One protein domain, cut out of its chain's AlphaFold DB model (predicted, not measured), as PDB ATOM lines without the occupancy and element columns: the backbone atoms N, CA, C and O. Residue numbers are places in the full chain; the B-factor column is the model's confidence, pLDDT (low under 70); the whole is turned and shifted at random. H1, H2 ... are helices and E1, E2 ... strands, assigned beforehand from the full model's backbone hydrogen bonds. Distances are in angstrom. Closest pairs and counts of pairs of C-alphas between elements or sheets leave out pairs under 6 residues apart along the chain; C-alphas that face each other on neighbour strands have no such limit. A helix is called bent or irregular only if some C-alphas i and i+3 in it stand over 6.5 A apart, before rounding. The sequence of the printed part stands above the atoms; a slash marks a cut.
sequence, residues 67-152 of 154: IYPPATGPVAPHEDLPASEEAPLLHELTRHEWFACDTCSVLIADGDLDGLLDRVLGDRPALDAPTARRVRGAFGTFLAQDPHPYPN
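This is residues 67 to 152 of the 154 residues of an uncharacterized protein of Actinomadura macrotermitis (UniProt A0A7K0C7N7). Helix H4 runs through the middle of a small helical body, with H3 and H2 over one side of it and H1 over the other, where the approach is looser. The short strand E1 climbs from the end of H1 to the start of H2 past one end of H4, and the two ends of the printed part come together near that strand. The printed part has 86 residues, with four named helices and one named strand in the order H1, E1, H2, H3, H4, and the class is mostly helix. The whole is compact, with a radius of gyration of the C-alphas of 12.5 A and spans of 32 by 29 by 18 A.

Residues 67 to 82 hold no named element, and their C-alphas lie 10 to 16 A from the mean of the C-alphas. H1, residues 83 to 95, begins at C-alpha 83 at (60.002, 32.526, -22.849) and is 19.5 A long from first to last C-alpha. H1 is irregular, with C-alphas 84 and 87 standing 7.1 A apart. E1, residues 98 to 100, is 6.7 A long. H2, residues 102 to 109, is 10.5 A long and begins at C-alpha 102 at (31.885, 33.474, -36.114). H3, residues 113 to 122, is 13.8 A long. H4, residues 129 to 143, is the longest helix at 20.8 A and ends at C-alpha 143 at (46.440, 27.536, -33.533).

H3 and H4 touch and form a helical hairpin, running opposite ways at a steep tilt of 43 degrees; their closest C-alphas, of Leu 113 and Gly 140, are 6.3 A apart. H2 and H3 touch and form another helical hairpin, running opposite ways at a shallow tilt of 31 degrees, with the closest C-alphas, of Leu 107 and Leu 116, 6.3 A apart. H2 and H4 are close but not clearly touching, the closest C-alphas being those of Ile 108 and Leu 143 at 6.5 A; their lines are only just about perpendicular, at 72 degrees. H1 is close to H4 but not clearly touching, with the C-alphas of Leu 89 and Ala 138 the closest at 7.1 A, and the two run the same way at a steep tilt of 40 degrees. H1 is apart from H2 and from H3. E1 pairs with no named strand, is apart from H1, H3 and H4, and meets H2 only through their link. In H2, H3 and H4 every O i to N i+4 pair is within hydrogen-bond range; in H1, 7 of 9 are.

The two C-alphas farthest apart, of Gly 73 and Ala 126, are 34.7 A apart, while those of Ile 67 and Asn 152 are 5.8 A apart. The printed part has no cut. The links H1 to E1, E1 to H2 and H2 to H3 are tight, and the link H3 to H4, six residues, is short. The mean pLDDT of the printed part is 86.5, and residues 123 to 127 are under 70.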
ATOM      1  N   ILE A  67      32.864  28.014 -28.715       92.81
ATOM      2  CA  ILE A  67      33.698  27.667 -27.568       92.81
ATOM      3  C   ILE A  67      34.744  26.652 -28.016       92.81
ATOM      4  O   ILE A  67      34.411  25.592 -28.544       92.81
ATOM      5  N   TYR A  68      36.009  26.959 -27.766       91.88
ATOM      6  CA  TYR A  68      37.129  26.039 -27.888       91.88
ATOM      7  C   TYR A  68      37.468  25.487 -26.496       91.88
ATOM      8  O   TYR A  68      37.690  26.270 -25.565       91.88
ATOM      9  N   PRO A  69      37.496  24.155 -26.320       90.12
ATOM     10  CA  PRO A  69      37.801  23.549 -25.034       90.12
ATOM     11  C   PRO A  69      39.276  23.746 -24.659       90.12
ATOM     12  O   PRO A  69      40.114  23.956 -25.540       90.12
ATOM     13  N   PRO A  70      39.623  23.588 -23.368       88.56
ATOM     14  CA  PRO A  70      41.012  23.567 -22.943       88.56
ATOM     15  C   PRO A  70      41.834  22.514 -23.698       88.56
ATOM     16  O   PRO A  70      41.376  21.394 -23.944       88.56
ATOM     17  N   ALA A  71      43.081  22.853 -24.002       87.31
ATOM     18  CA  ALA A  71      44.031  21.977 -24.664       87.31
ATOM     19  C   ALA A  71      44.284  20.701 -23.846       87.31
ATOM     20  O   ALA A  71      44.640  20.752 -22.667       87.31
ATOM     21  N   THR A  72      44.156  19.540 -24.491       83.12
ATOM     22  CA  THR A  72      44.321  18.224 -23.845       83.12
ATOM     23  C   THR A  72      45.671  17.559 -24.126       83.12
ATOM     24  O   THR A  72      45.943  16.478 -23.605       83.12
ATOM     25  N   GLY A  73      46.506  18.162 -24.975       82.12
ATOM     26  CA  GLY A  73      47.769  17.600 -25.455       82.12
ATOM     27  C   GLY A  73      48.985  18.489 -25.176       82.12
ATOM     28  O   GLY A  73      48.842  19.591 -24.644       82.12
ATOM     29  N   PRO A  74      50.197  18.018 -25.518       81.38
ATOM     30  CA  PRO A  74      51.388  18.855 -25.480       81.38
ATOM     31  C   PRO A  74      51.219  20.041 -26.431       81.38
ATOM     32  O   PRO A  74      50.858  19.871 -27.592       81.38
ATOM     33  N   VAL A  75      51.503  21.237 -25.926       82.50
ATOM     34  CA  VAL A  75      51.386  22.491 -26.672       82.50
ATOM     35  C   VAL A  75      52.794  22.986 -26.977       82.50
ATOM     36  O   VAL A  75      53.591  23.193 -26.060       82.50
ATOM     37  N   ALA A  76      53.108  23.149 -28.259       87.06
ATOM     38  CA  ALA A  76      54.376  23.721 -28.691       87.06
ATOM     39  C   ALA A  76      54.249  25.255 -28.737       87.06
ATOM     40  O   ALA A  76      53.398  25.752 -29.477       87.06
ATOM     41  N   PRO A  77      55.054  26.012 -27.968       88.81
ATOM     42  CA  PRO A  77      55.017  27.467 -28.022       88.81
ATOM     43  C   PRO A  77      55.497  27.969 -29.387       88.81
ATOM     44  O   PRO A  77      56.464  27.457 -29.955       88.81
ATOM     45  N   HIS A  78      54.820  28.988 -29.908       93.12
ATOM     46  CA  HIS A  78      55.223  29.692 -31.121       93.12
ATOM     47  C   HIS A  78      56.515  30.491 -30.883       93.12
ATOM     48  O   HIS A  78      56.708  31.051 -29.806       93.12
ATOM     49  N   GLU A  79      57.378  30.620 -31.895       92.56
ATOM     50  CA  GLU A  79      58.695  31.280 -31.769       92.56
ATOM     51  C   GLU A  79      58.628  32.762 -31.351       92.56
ATOM     52  O   GLU A  79      59.556  33.317 -30.753       92.56
ATOM     53  N   ASP A  80      57.504  33.413 -31.649       90.38
ATOM     54  CA  ASP A  80      57.251  34.798 -31.254       90.38
ATOM     55  C   ASP A  80      56.804  34.977 -29.803       90.38
ATOM     56  O   ASP A  80      56.820  36.103 -29.295       90.38
ATOM     57  N   LEU A  81      56.472  33.888 -29.110       87.69
ATOM     58  CA  LEU A  81      56.119  33.930 -27.701       87.69
ATOM     59  C   LEU A  81      57.384  34.142 -26.851       87.69
ATOM     60  O   LEU A  81      58.338  33.371 -26.956       87.69
ATOM     61  N   PRO A  82      57.450  35.179 -25.998       85.75
ATOM     62  CA  PRO A  82      58.565  35.325 -25.071       85.75
ATOM     63  C   PRO A  82      58.621  34.153 -24.084       85.75
ATOM     64  O   PRO A  82      57.601  33.785 -23.511       85.75
ATOM     65  N   ALA A  83      59.820  33.645 -23.786       85.69
ATOM     66  CA  ALA A  83      60.002  32.526 -22.849       85.69
ATOM     67  C   ALA A  83      59.399  32.783 -21.451       85.69
ATOM     68  O   ALA A  83      58.930  31.866 -20.782       85.69
ATOM     69  N   SER A  84      59.363  34.045 -21.009       80.62
ATOM     70  CA  SER A  84      58.718  34.448 -19.751       80.62
ATOM     71  C   SER A  84      57.193  34.284 -19.753       80.62
ATOM     72  O   SER A  84      56.578  34.349 -18.692       80.62
ATOM     73  N   GLU A  85      56.584  34.106 -20.923       80.06
ATOM     74  CA  GLU A  85      55.136  34.045 -21.142       80.06
ATOM     75  C   GLU A  85      54.651  32.658 -21.569       80.06
ATOM     76  O   GLU A  85      53.448  32.417 -21.581       80.06
ATOM     77  N   GLU A  86      55.565  31.718 -21.823       84.00
ATOM     78  CA  GLU A  86      55.229  30.328 -22.143       84.00
ATOM     79  C   GLU A  86      54.419  29.666 -21.026       84.00
ATOM     80  O   GLU A  86      53.294  29.233 -21.246       84.00
ATOM     81  N   ALA A  87      54.957  29.611 -19.805       80.56
ATOM     82  CA  ALA A  87      54.283  28.973 -18.674       80.56
ATOM     83  C   ALA A  87      52.878  29.546 -18.371       80.56
ATOM     84  O   ALA A  87      51.958  28.742 -18.198       80.56
ATOM     85  N   PRO A  88      52.667  30.878 -18.304       76.69
ATOM     86  CA  PRO A  88      51.329  31.427 -18.097       76.69
ATOM     87  C   PRO A  88      50.402  31.175 -19.293       76.69
ATOM     88  O   PRO A  88      49.273  30.750 -19.078       76.69
ATOM     89  N   LEU A  89      50.868  31.308 -20.542       81.06
ATOM     90  CA  LEU A  89      50.030  30.983 -21.702       81.06
ATOM     91  C   LEU A  89      49.598  29.511 -21.702       81.06
ATOM     92  O   LEU A  89      48.432  29.199 -21.924       81.06
ATOM     93  N   LEU A  90      50.525  28.593 -21.429       81.75
ATOM     94  CA  LEU A  90      50.222  27.167 -21.328       81.75
ATOM     95  C   LEU A  90      49.197  26.884 -20.227       81.75
ATOM     96  O   LEU A  90      48.341  26.015 -20.389       81.75
ATOM     97  N   HIS A  91      49.261  27.618 -19.117       81.75
ATOM     98  CA  HIS A  91      48.254  27.535 -18.067       81.75
ATOM     99  C   HIS A  91      46.870  27.944 -18.574       81.75
ATOM    100  O   HIS A  91      45.911  27.209 -18.351       81.75
ATOM    101  N   GLU A  92      46.778  29.073 -19.282       80.12
ATOM    102  CA  GLU A  92      45.522  29.564 -19.856       80.12
ATOM    103  C   GLU A  92      44.936  28.558 -20.854       80.12
ATOM    104  O   GLU A  92      43.792  28.125 -20.719       80.12
ATOM    105  N   LEU A  93      45.759  28.102 -21.798       82.81
ATOM    106  CA  LEU A  93      45.360  27.162 -22.841       82.81
ATOM    107  C   LEU A  93      44.870  25.820 -22.290       82.81
ATOM    108  O   LEU A  93      43.982  25.214 -22.872       82.81
ATOM    109  N   THR A  94      45.440  25.334 -21.186       81.88
ATOM    110  CA  THR A  94      45.122  23.998 -20.644       81.88
ATOM    111  C   THR A  94      44.028  24.002 -19.581       81.88
ATOM    112  O   THR A  94      43.621  22.929 -19.128       81.88
ATOM    113  N   ARG A  95      43.543  25.173 -19.148       80.31
ATOM    114  CA  ARG A  95      42.567  25.269 -18.047       80.31
ATOM    115  C   ARG A  95      41.307  26.049 -18.356       80.31
ATOM    116  O   ARG A  95      40.334  25.884 -17.620       80.31
ATOM    117  N   HIS A  96      41.317  26.868 -19.396       81.00
ATOM    118  CA  HIS A  96      40.200  27.743 -19.709       81.00
ATOM    119  C   HIS A  96      39.611  27.409 -21.074       81.00
ATOM    120  O   HIS A  96      40.320  27.001 -21.992       81.00
ATOM    121  N   GLU A  97      38.292  27.544 -21.165       86.50
ATOM    122  CA  GLU A  97      37.588  27.606 -22.439       86.50
ATOM    123  C   GLU A  97      37.904  28.938 -23.121       86.50
ATOM    124  O   GLU A  97      38.128  29.947 -22.445       86.50
ATOM    125  N   TRP A  98      37.917  28.924 -24.451       87.75
ATOM    126  CA  TRP A  98      38.170  30.100 -25.276       87.75
ATOM    127  C   TRP A  98      36.965  30.388 -26.150       87.75
ATOM    128  O   TRP A  98      36.474  29.518 -26.863       87.75
ATOM    129  N   PHE A  99      36.511  31.626 -26.130       90.69
ATOM    130  CA  PHE A  99      35.331  32.073 -26.836       90.69
ATOM    131  C   PHE A  99      35.714  32.776 -28.141       90.69
ATOM    132  O   PHE A  99      36.563  33.668 -28.169       90.69
ATOM    133  N   ALA A 100      35.054  32.428 -29.242       92.19
ATOM    134  CA  ALA A 100      35.249  33.085 -30.529       92.19
ATOM    135  C   ALA A 100      33.914  33.493 -31.154       92.19
ATOM    136  O   ALA A 100      32.946  32.744 -31.113       92.19
ATOM    137  N   CYS A 101      33.871  34.676 -31.767       93.75
ATOM    138  CA  CYS A 101      32.794  35.016 -32.696       93.75
ATOM    139  C   CYS A 101      32.949  34.224 -34.002       93.75
ATOM    140  O   CYS A 101      34.051  33.756 -34.309       93.75
ATOM    141  N   ASP A 102      31.883  34.142 -34.802       94.94
ATOM    142  CA  ASP A 102      31.885  33.474 -36.114       94.94
ATOM    143  C   ASP A 102      33.116  33.801 -36.973       94.94
ATOM    144  O   ASP A 102      33.781  32.910 -37.499       94.94
ATOM    145  N   THR A 103      33.473  35.085 -37.093       95.12
ATOM    146  CA  THR A 103      34.600  35.493 -37.947       95.12
ATOM    147  C   THR A 103      35.940  34.973 -37.437       95.12
ATOM    148  O   THR A 103      36.741  34.474 -38.223       95.12
ATOM    149  N   CYS A 104      36.204  35.074 -36.131       94.12
ATOM    150  CA  CYS A 104      37.441  34.546 -35.558       94.12
ATOM    151  C   CYS A 104      37.475  33.019 -35.627       94.12
ATOM    152  O   CYS A 104      38.536  32.464 -35.886       94.12
ATOM    153  N   SER A 105      36.332  32.345 -35.453       95.00
ATOM    154  CA  SER A 105      36.271  30.887 -35.553       95.00
ATOM    155  C   SER A 105      36.620  30.381 -36.955       95.00
ATOM    156  O   SER A 105      37.381  29.422 -37.072       95.00
ATOM    157  N   VAL A 106      36.160  31.064 -38.013       95.75
ATOM    158  CA  VAL A 106      36.552  30.747 -39.400       95.75
ATOM    159  C   VAL A 106      38.062  30.890 -39.595       95.75
ATOM    160  O   VAL A 106      38.698  29.967 -40.092       95.75
ATOM    161  N   LEU A 107      38.657  31.998 -39.142       96.38
ATOM    162  CA  LEU A 107      40.104  32.213 -39.268       96.38
ATOM    163  C   LEU A 107      40.914  31.162 -38.493       96.38
ATOM    164  O   LEU A 107      41.946  30.700 -38.971       96.38
ATOM    165  N   ILE A 108      40.432  30.747 -37.317       95.00
ATOM    166  CA  ILE A 108      41.041  29.659 -36.543       95.00
ATOM    167  C   ILE A 108      40.958  28.336 -37.307       95.00
ATOM    168  O   ILE A 108      41.959  27.628 -37.392       95.00
ATOM    169  N   ALA A 109      39.792  28.009 -37.869       93.44
ATOM    170  CA  ALA A 109      39.586  26.780 -38.633       93.44
ATOM    171  C   ALA A 109      40.469  26.716 -39.892       93.44
ATOM    172  O   ALA A 109      40.942  25.641 -40.255       93.44
ATOM    173  N   ASP A 110      40.731  27.864 -40.518       95.25
ATOM    174  CA  ASP A 110      41.624  27.982 -41.674       95.25
ATOM    175  C   ASP A 110      43.116  28.027 -41.282       95.25
ATOM    176  O   ASP A 110      43.990  27.977 -42.152       95.25
ATOM    177  N   GLY A 111      43.433  28.123 -39.985       94.19
ATOM    178  CA  GLY A 111      44.799  28.329 -39.498       94.19
ATOM    179  C   GLY A 111      45.387  29.693 -39.888       94.19
ATOM    180  O   GLY A 111      46.610  29.840 -39.947       94.19
ATOM    181  N   ASP A 112      44.540  30.688 -40.166       95.88
ATOM    182  CA  ASP A 112      44.929  32.012 -40.655       95.88
ATOM    183  C   ASP A 112      45.364  32.938 -39.507       95.88
ATOM    184  O   ASP A 112      44.615  33.785 -39.004       95.88
ATOM    185  N   LEU A 113      46.615  32.759 -39.074       94.50
ATOM    186  CA  LEU A 113      47.229  33.587 -38.036       94.50
ATOM    187  C   LEU A 113      47.311  35.064 -38.442       94.50
ATOM    188  O   LEU A 113      47.081  35.936 -37.605       94.50
ATOM    189  N   ASP A 114      47.652  35.355 -39.696       93.81
ATOM    190  CA  ASP A 114      47.809  36.736 -40.152       93.81
ATOM    191  C   ASP A 114      46.450  37.446 -40.211       93.81
ATOM    192  O   ASP A 114      46.334  38.564 -39.713       93.81
ATOM    193  N   GLY A 115      45.396  36.773 -40.682       93.88
ATOM    194  CA  GLY A 115      44.030  37.297 -40.653       93.88
ATOM    195  C   GLY A 115      43.499  37.537 -39.235       93.88
ATOM    196  O   GLY A 115      42.851  38.558 -38.981       93.88
ATOM    197  N   LEU A 116      43.806  36.650 -38.277       91.81
ATOM    198  CA  LEU A 116      43.491  36.888 -36.860       91.81
ATOM    199  C   LEU A 116      44.211  38.126 -36.328       91.81
ATOM    200  O   LEU A 116      43.599  38.944 -35.640       91.81
ATOM    201  N   LEU A 117      45.495  38.283 -36.646       89.94
ATOM    202  CA  LEU A 117      46.275  39.433 -36.198       89.94
ATOM    203  C   LEU A 117      45.766  40.731 -36.807       89.94
ATOM    204  O   LEU A 117      45.554  41.684 -36.068       89.94
ATOM    205  N   ASP A 118      45.503  40.767 -38.109       90.06
ATOM    206  CA  ASP A 118      44.959  41.950 -38.774       90.06
ATOM    207  C   ASP A 118      43.624  42.371 -38.161       90.06
ATOM    208  O   ASP A 118      43.380  43.560 -37.953       90.06
ATOM    209  N   ARG A 119      42.774  41.404 -37.801       88.25
ATOM    210  CA  ARG A 119      41.502  41.680 -37.134       88.25
ATOM    211  C   ARG A 119      41.701  42.303 -35.753       88.25
ATOM    212  O   ARG A 119      41.093  43.322 -35.450       88.25
ATOM    213  N   VAL A 120      42.560  41.714 -34.926       84.00
ATOM    214  CA  VAL A 120      42.779  42.176 -33.545       84.00
ATOM    215  C   VAL A 120      43.547  43.495 -33.492       84.00
ATOM    216  O   VAL A 120      43.233  44.373 -32.690       84.00
ATOM    217  N   LEU A 121      44.547  43.656 -34.356       82.31
ATOM    218  CA  LEU A 121      45.351  44.871 -34.443       82.31
ATOM    219  C   LEU A 121      44.605  45.996 -35.173       82.31
ATOM    220  O   LEU A 121      44.823  47.165 -34.859       82.31
ATOM    221  N   GLY A 122      43.705  45.665 -36.104       78.38
ATOM    222  CA  GLY A 122      42.878  46.630 -36.830       78.38
ATOM    223  C   GLY A 122      41.972  47.446 -35.909       78.38
ATOM    224  O   GLY A 122      41.878  48.663 -36.064       78.38
ATOM    225  N   ASP A 123      41.400  46.801 -34.891       69.25
ATOM    226  CA  ASP A 123      40.589  47.462 -33.862       69.25
ATOM    227  C   ASP A 123      41.448  48.110 -32.752       69.25
ATOM    228  O   ASP A 123      40.946  48.870 -31.920       69.25
ATOM    229  N   ARG A 124      42.769  47.866 -32.757       67.44
ATOM    230  CA  ARG A 124      43.740  48.368 -31.768       67.44
ATOM    231  C   ARG A 124      45.012  48.946 -32.415       67.44
ATOM    232  O   ARG A 124      46.124  48.507 -32.106       67.44
ATOM    233  N   PRO A 125      44.906  49.999 -33.245       58.94
ATOM    234  CA  PRO A 125      46.035  50.524 -34.023       58.94
ATOM    235  C   PRO A 125      47.164  51.151 -33.182       58.94
ATOM    236  O   PRO A 125      48.205  51.514 -33.725       58.94
ATOM    237  N   ALA A 126      46.976  51.309 -31.867       57.78
ATOM    238  CA  ALA A 126      47.966  51.864 -30.943       57.78
ATOM    239  C   ALA A 126      48.874  50.807 -30.282       57.78
ATOM    240  O   ALA A 126      49.693  51.168 -29.436       57.78
ATOM    241  N   LEU A 127      48.736  49.522 -30.625       68.81
ATOM    242  CA  LEU A 127      49.605  48.476 -30.086       68.81
ATOM    243  C   LEU A 127      51.041  48.630 -30.606       68.81
ATOM    244  O   LEU A 127      51.280  48.773 -31.805       68.81
ATOM    245  N   ASP A 128      52.008  48.600 -29.690       74.50
ATOM    246  CA  ASP A 128      53.421  48.660 -30.046       74.50
ATOM    247  C   ASP A 128      53.918  47.327 -30.641       74.50
ATOM    248  O   ASP A 128      53.292  46.272 -30.508       74.50
ATOM    249  N   ALA A 129      55.062  47.367 -31.331       80.81
ATOM    250  CA  ALA A 129      55.619  46.183 -31.987       80.81
ATOM    251  C   ALA A 129      55.910  45.009 -31.021       80.81
ATOM    252  O   ALA A 129      55.626  43.865 -31.387       80.81
ATOM    253  N   PRO A 130      56.429  45.233 -29.793       80.06
ATOM    254  CA  PRO A 130      56.542  44.175 -28.791       80.06
ATOM    255  C   PRO A 130      55.204  43.516 -28.453       80.06
ATOM    256  O   PRO A 130      55.144  42.291 -28.351       80.06
ATOM    257  N   THR A 131      54.133  44.296 -28.307       75.62
ATOM    258  CA  THR A 131      52.810  43.753 -28.001       75.62
ATOM    259  C   THR A 131      52.253  42.986 -29.190       75.62
ATOM    260  O   THR A 131      51.848  41.842 -29.015       75.62
ATOM    261  N   ALA A 132      52.347  43.514 -30.414       81.75
ATOM    262  CA  ALA A 132      51.939  42.783 -31.617       81.75
ATOM    263  C   ALA A 132      52.670  41.432 -31.756       81.75
ATOM    264  O   ALA A 132      52.051  40.417 -32.080       81.75
ATOM    265  N   ARG A 133      53.974  41.388 -31.442       86.12
ATOM    266  CA  ARG A 133      54.753  40.139 -31.433       86.12
ATOM    267  C   ARG A 133      54.242  39.148 -30.386       86.12
ATOM    268  O   ARG A 133      54.122  37.964 -30.679       86.12
ATOM    269  N   ARG A 134      53.919  39.622 -29.180       84.75
ATOM    270  CA  ARG A 134      53.345  38.778 -28.120       84.75
ATOM    271  C   ARG A 134      52.001  38.193 -28.535       84.75
ATOM    272  O   ARG A 134      51.828  36.989 -28.398       84.75
ATOM    273  N   VAL A 135      51.116  39.004 -29.124       85.31
ATOM    274  CA  VAL A 135      49.822  38.547 -29.663       85.31
ATOM    275  C   VAL A 135      50.021  37.482 -30.746       85.31
ATOM    276  O   VAL A 135      49.368  36.441 -30.709       85.31
ATOM    277  N   ARG A 136      50.975  37.685 -31.665       90.75
ATOM    278  CA  ARG A 136      51.352  36.677 -32.671       90.75
ATOM    279  C   ARG A 136      51.810  35.371 -32.027       90.75
ATOM    280  O   ARG A 136      51.338  34.311 -32.420       90.75
ATOM    281  N   GLY A 137      52.686  35.436 -31.023       91.25
ATOM    282  CA  GLY A 137      53.146  34.256 -30.284       91.25
ATOM    283  C   GLY A 137      52.008  33.518 -29.573       91.25
ATOM    284  O   GLY A 137      51.899  32.296 -29.652       91.25
ATOM    285  N   ALA A 138      51.127  34.271 -28.927       89.31
ATOM    286  CA  ALA A 138      49.928  33.796 -28.259       89.31
ATOM    287  C   ALA A 138      48.987  33.025 -29.201       89.31
ATOM    288  O   ALA A 138      48.735  31.836 -28.997       89.31
ATOM    289  N   PHE A 139      48.509  33.683 -30.259       92.00
ATOM    290  CA  PHE A 139      47.577  33.080 -31.214       92.00
ATOM    291  C   PHE A 139      48.229  31.967 -32.028       92.00
ATOM    292  O   PHE A 139      47.605  30.933 -32.238       92.00
ATOM    293  N   GLY A 140      49.499  32.113 -32.409       93.31
ATOM    294  CA  GLY A 140      50.234  31.045 -33.083       93.31
ATOM    295  C   GLY A 140      50.337  29.781 -32.225       93.31
ATOM    296  O   GLY A 140      50.168  28.676 -32.733       93.31
ATOM    297  N   THR A 141      50.542  29.933 -30.911       92.62
ATOM    298  CA  THR A 141      50.573  28.798 -29.973       92.62
ATOM    299  C   THR A 141      49.198  28.146 -29.834       92.62
ATOM    300  O   THR A 141      49.116  26.923 -29.772       92.62
ATOM    301  N   PHE A 142      48.123  28.943 -29.805       91.69
ATOM    302  CA  PHE A 142      46.746  28.440 -29.790       91.69
ATOM    303  C   PHE A 142      46.423  27.646 -31.067       91.69
ATOM    304  O   PHE A 142      45.985  26.503 -30.985       91.69
ATOM    305  N   LEU A 143      46.708  28.199 -32.250       91.94
ATOM    306  CA  LEU A 143      46.440  27.536 -33.533       91.94
ATOM    307  C   LEU A 143      47.235  26.239 -33.709       91.94
ATOM    308  O   LEU A 143      46.718  25.272 -34.263       91.94
ATOM    309  N   ALA A 144      48.466  26.182 -33.194       91.25
ATOM    310  CA  ALA A 144      49.297  24.980 -33.243       91.25
ATOM    311  C   ALA A 144      48.684  23.773 -32.503       91.25
ATOM    312  O   ALA A 144      49.165  22.651 -32.665       91.25
ATOM    313  N   GLN A 145      47.642  23.985 -31.694       87.88
ATOM    314  CA  GLN A 145      46.910  22.921 -31.006       87.88
ATOM    315  C   GLN A 145      45.893  22.204 -31.892       87.88
ATOM    316  O   GLN A 145      45.358  21.190 -31.450       87.88
ATOM    317  N   ASP A 146      45.617  22.726 -33.091       85.75
ATOM    318  CA  ASP A 146      44.519  22.272 -33.950       85.75
ATOM    319  C   ASP A 146      43.181  22.197 -33.174       85.75
ATOM    320  O   ASP A 146      42.599  21.120 -32.977       85.75
ATOM    321  N   PRO A 147      42.723  23.326 -32.599       85.19
ATOM    322  CA  PRO A 147      41.644  23.310 -31.626       85.19
ATOM    323  C   PRO A 147      40.285  23.162 -32.328       85.19
ATOM    324  O   PRO A 147      40.006  23.796 -33.342       85.19
ATOM    325  N   HIS A 148      39.408  22.332 -31.761       88.62
ATOM    326  CA  HIS A 148      38.101  22.019 -32.345       88.62
ATOM    327  C   HIS A 148      36.974  22.648 -31.514       88.62
ATOM    328  O   HIS A 148      36.839  22.293 -30.337       88.62
ATOM    329  N   PRO A 149      36.158  23.552 -32.086       94.88
ATOM    330  CA  PRO A 149      35.131  24.246 -31.328       94.88
ATOM    331  C   PRO A 149      33.815  23.462 -31.243       94.88
ATOM    332  O   PRO A 149      33.543  22.553 -32.031       94.88
ATOM    333  N   TYR A 150      32.953  23.879 -30.319       93.88
ATOM    334  CA  TYR A 150      31.524  23.569 -30.296       93.88
ATOM    335  C   TYR A 150      30.694  24.859 -30.201       93.88
ATOM    336  O   TYR A 150      31.209  25.881 -29.740       93.88
ATOM    337  N   PRO A 151      29.419  24.843 -30.638       94.00
ATOM    338  CA  PRO A 151      28.560  26.022 -30.574       94.00
ATOM    339  C   PRO A 151      28.347  26.515 -29.139       94.00
ATOM    340  O   PRO A 151      28.083  25.714 -28.236       94.00
ATOM    341  N   ASN A 152      28.389  27.832 -28.952       88.81
ATOM    342  CA  ASN A 152      27.981  28.492 -27.724       88.81
ATOM    343  C   ASN A 152      26.451  28.652 -27.703       88.81
ATOM    344  O   ASN A 152      25.885  29.412 -28.479       88.81
TER     345      ASN A 152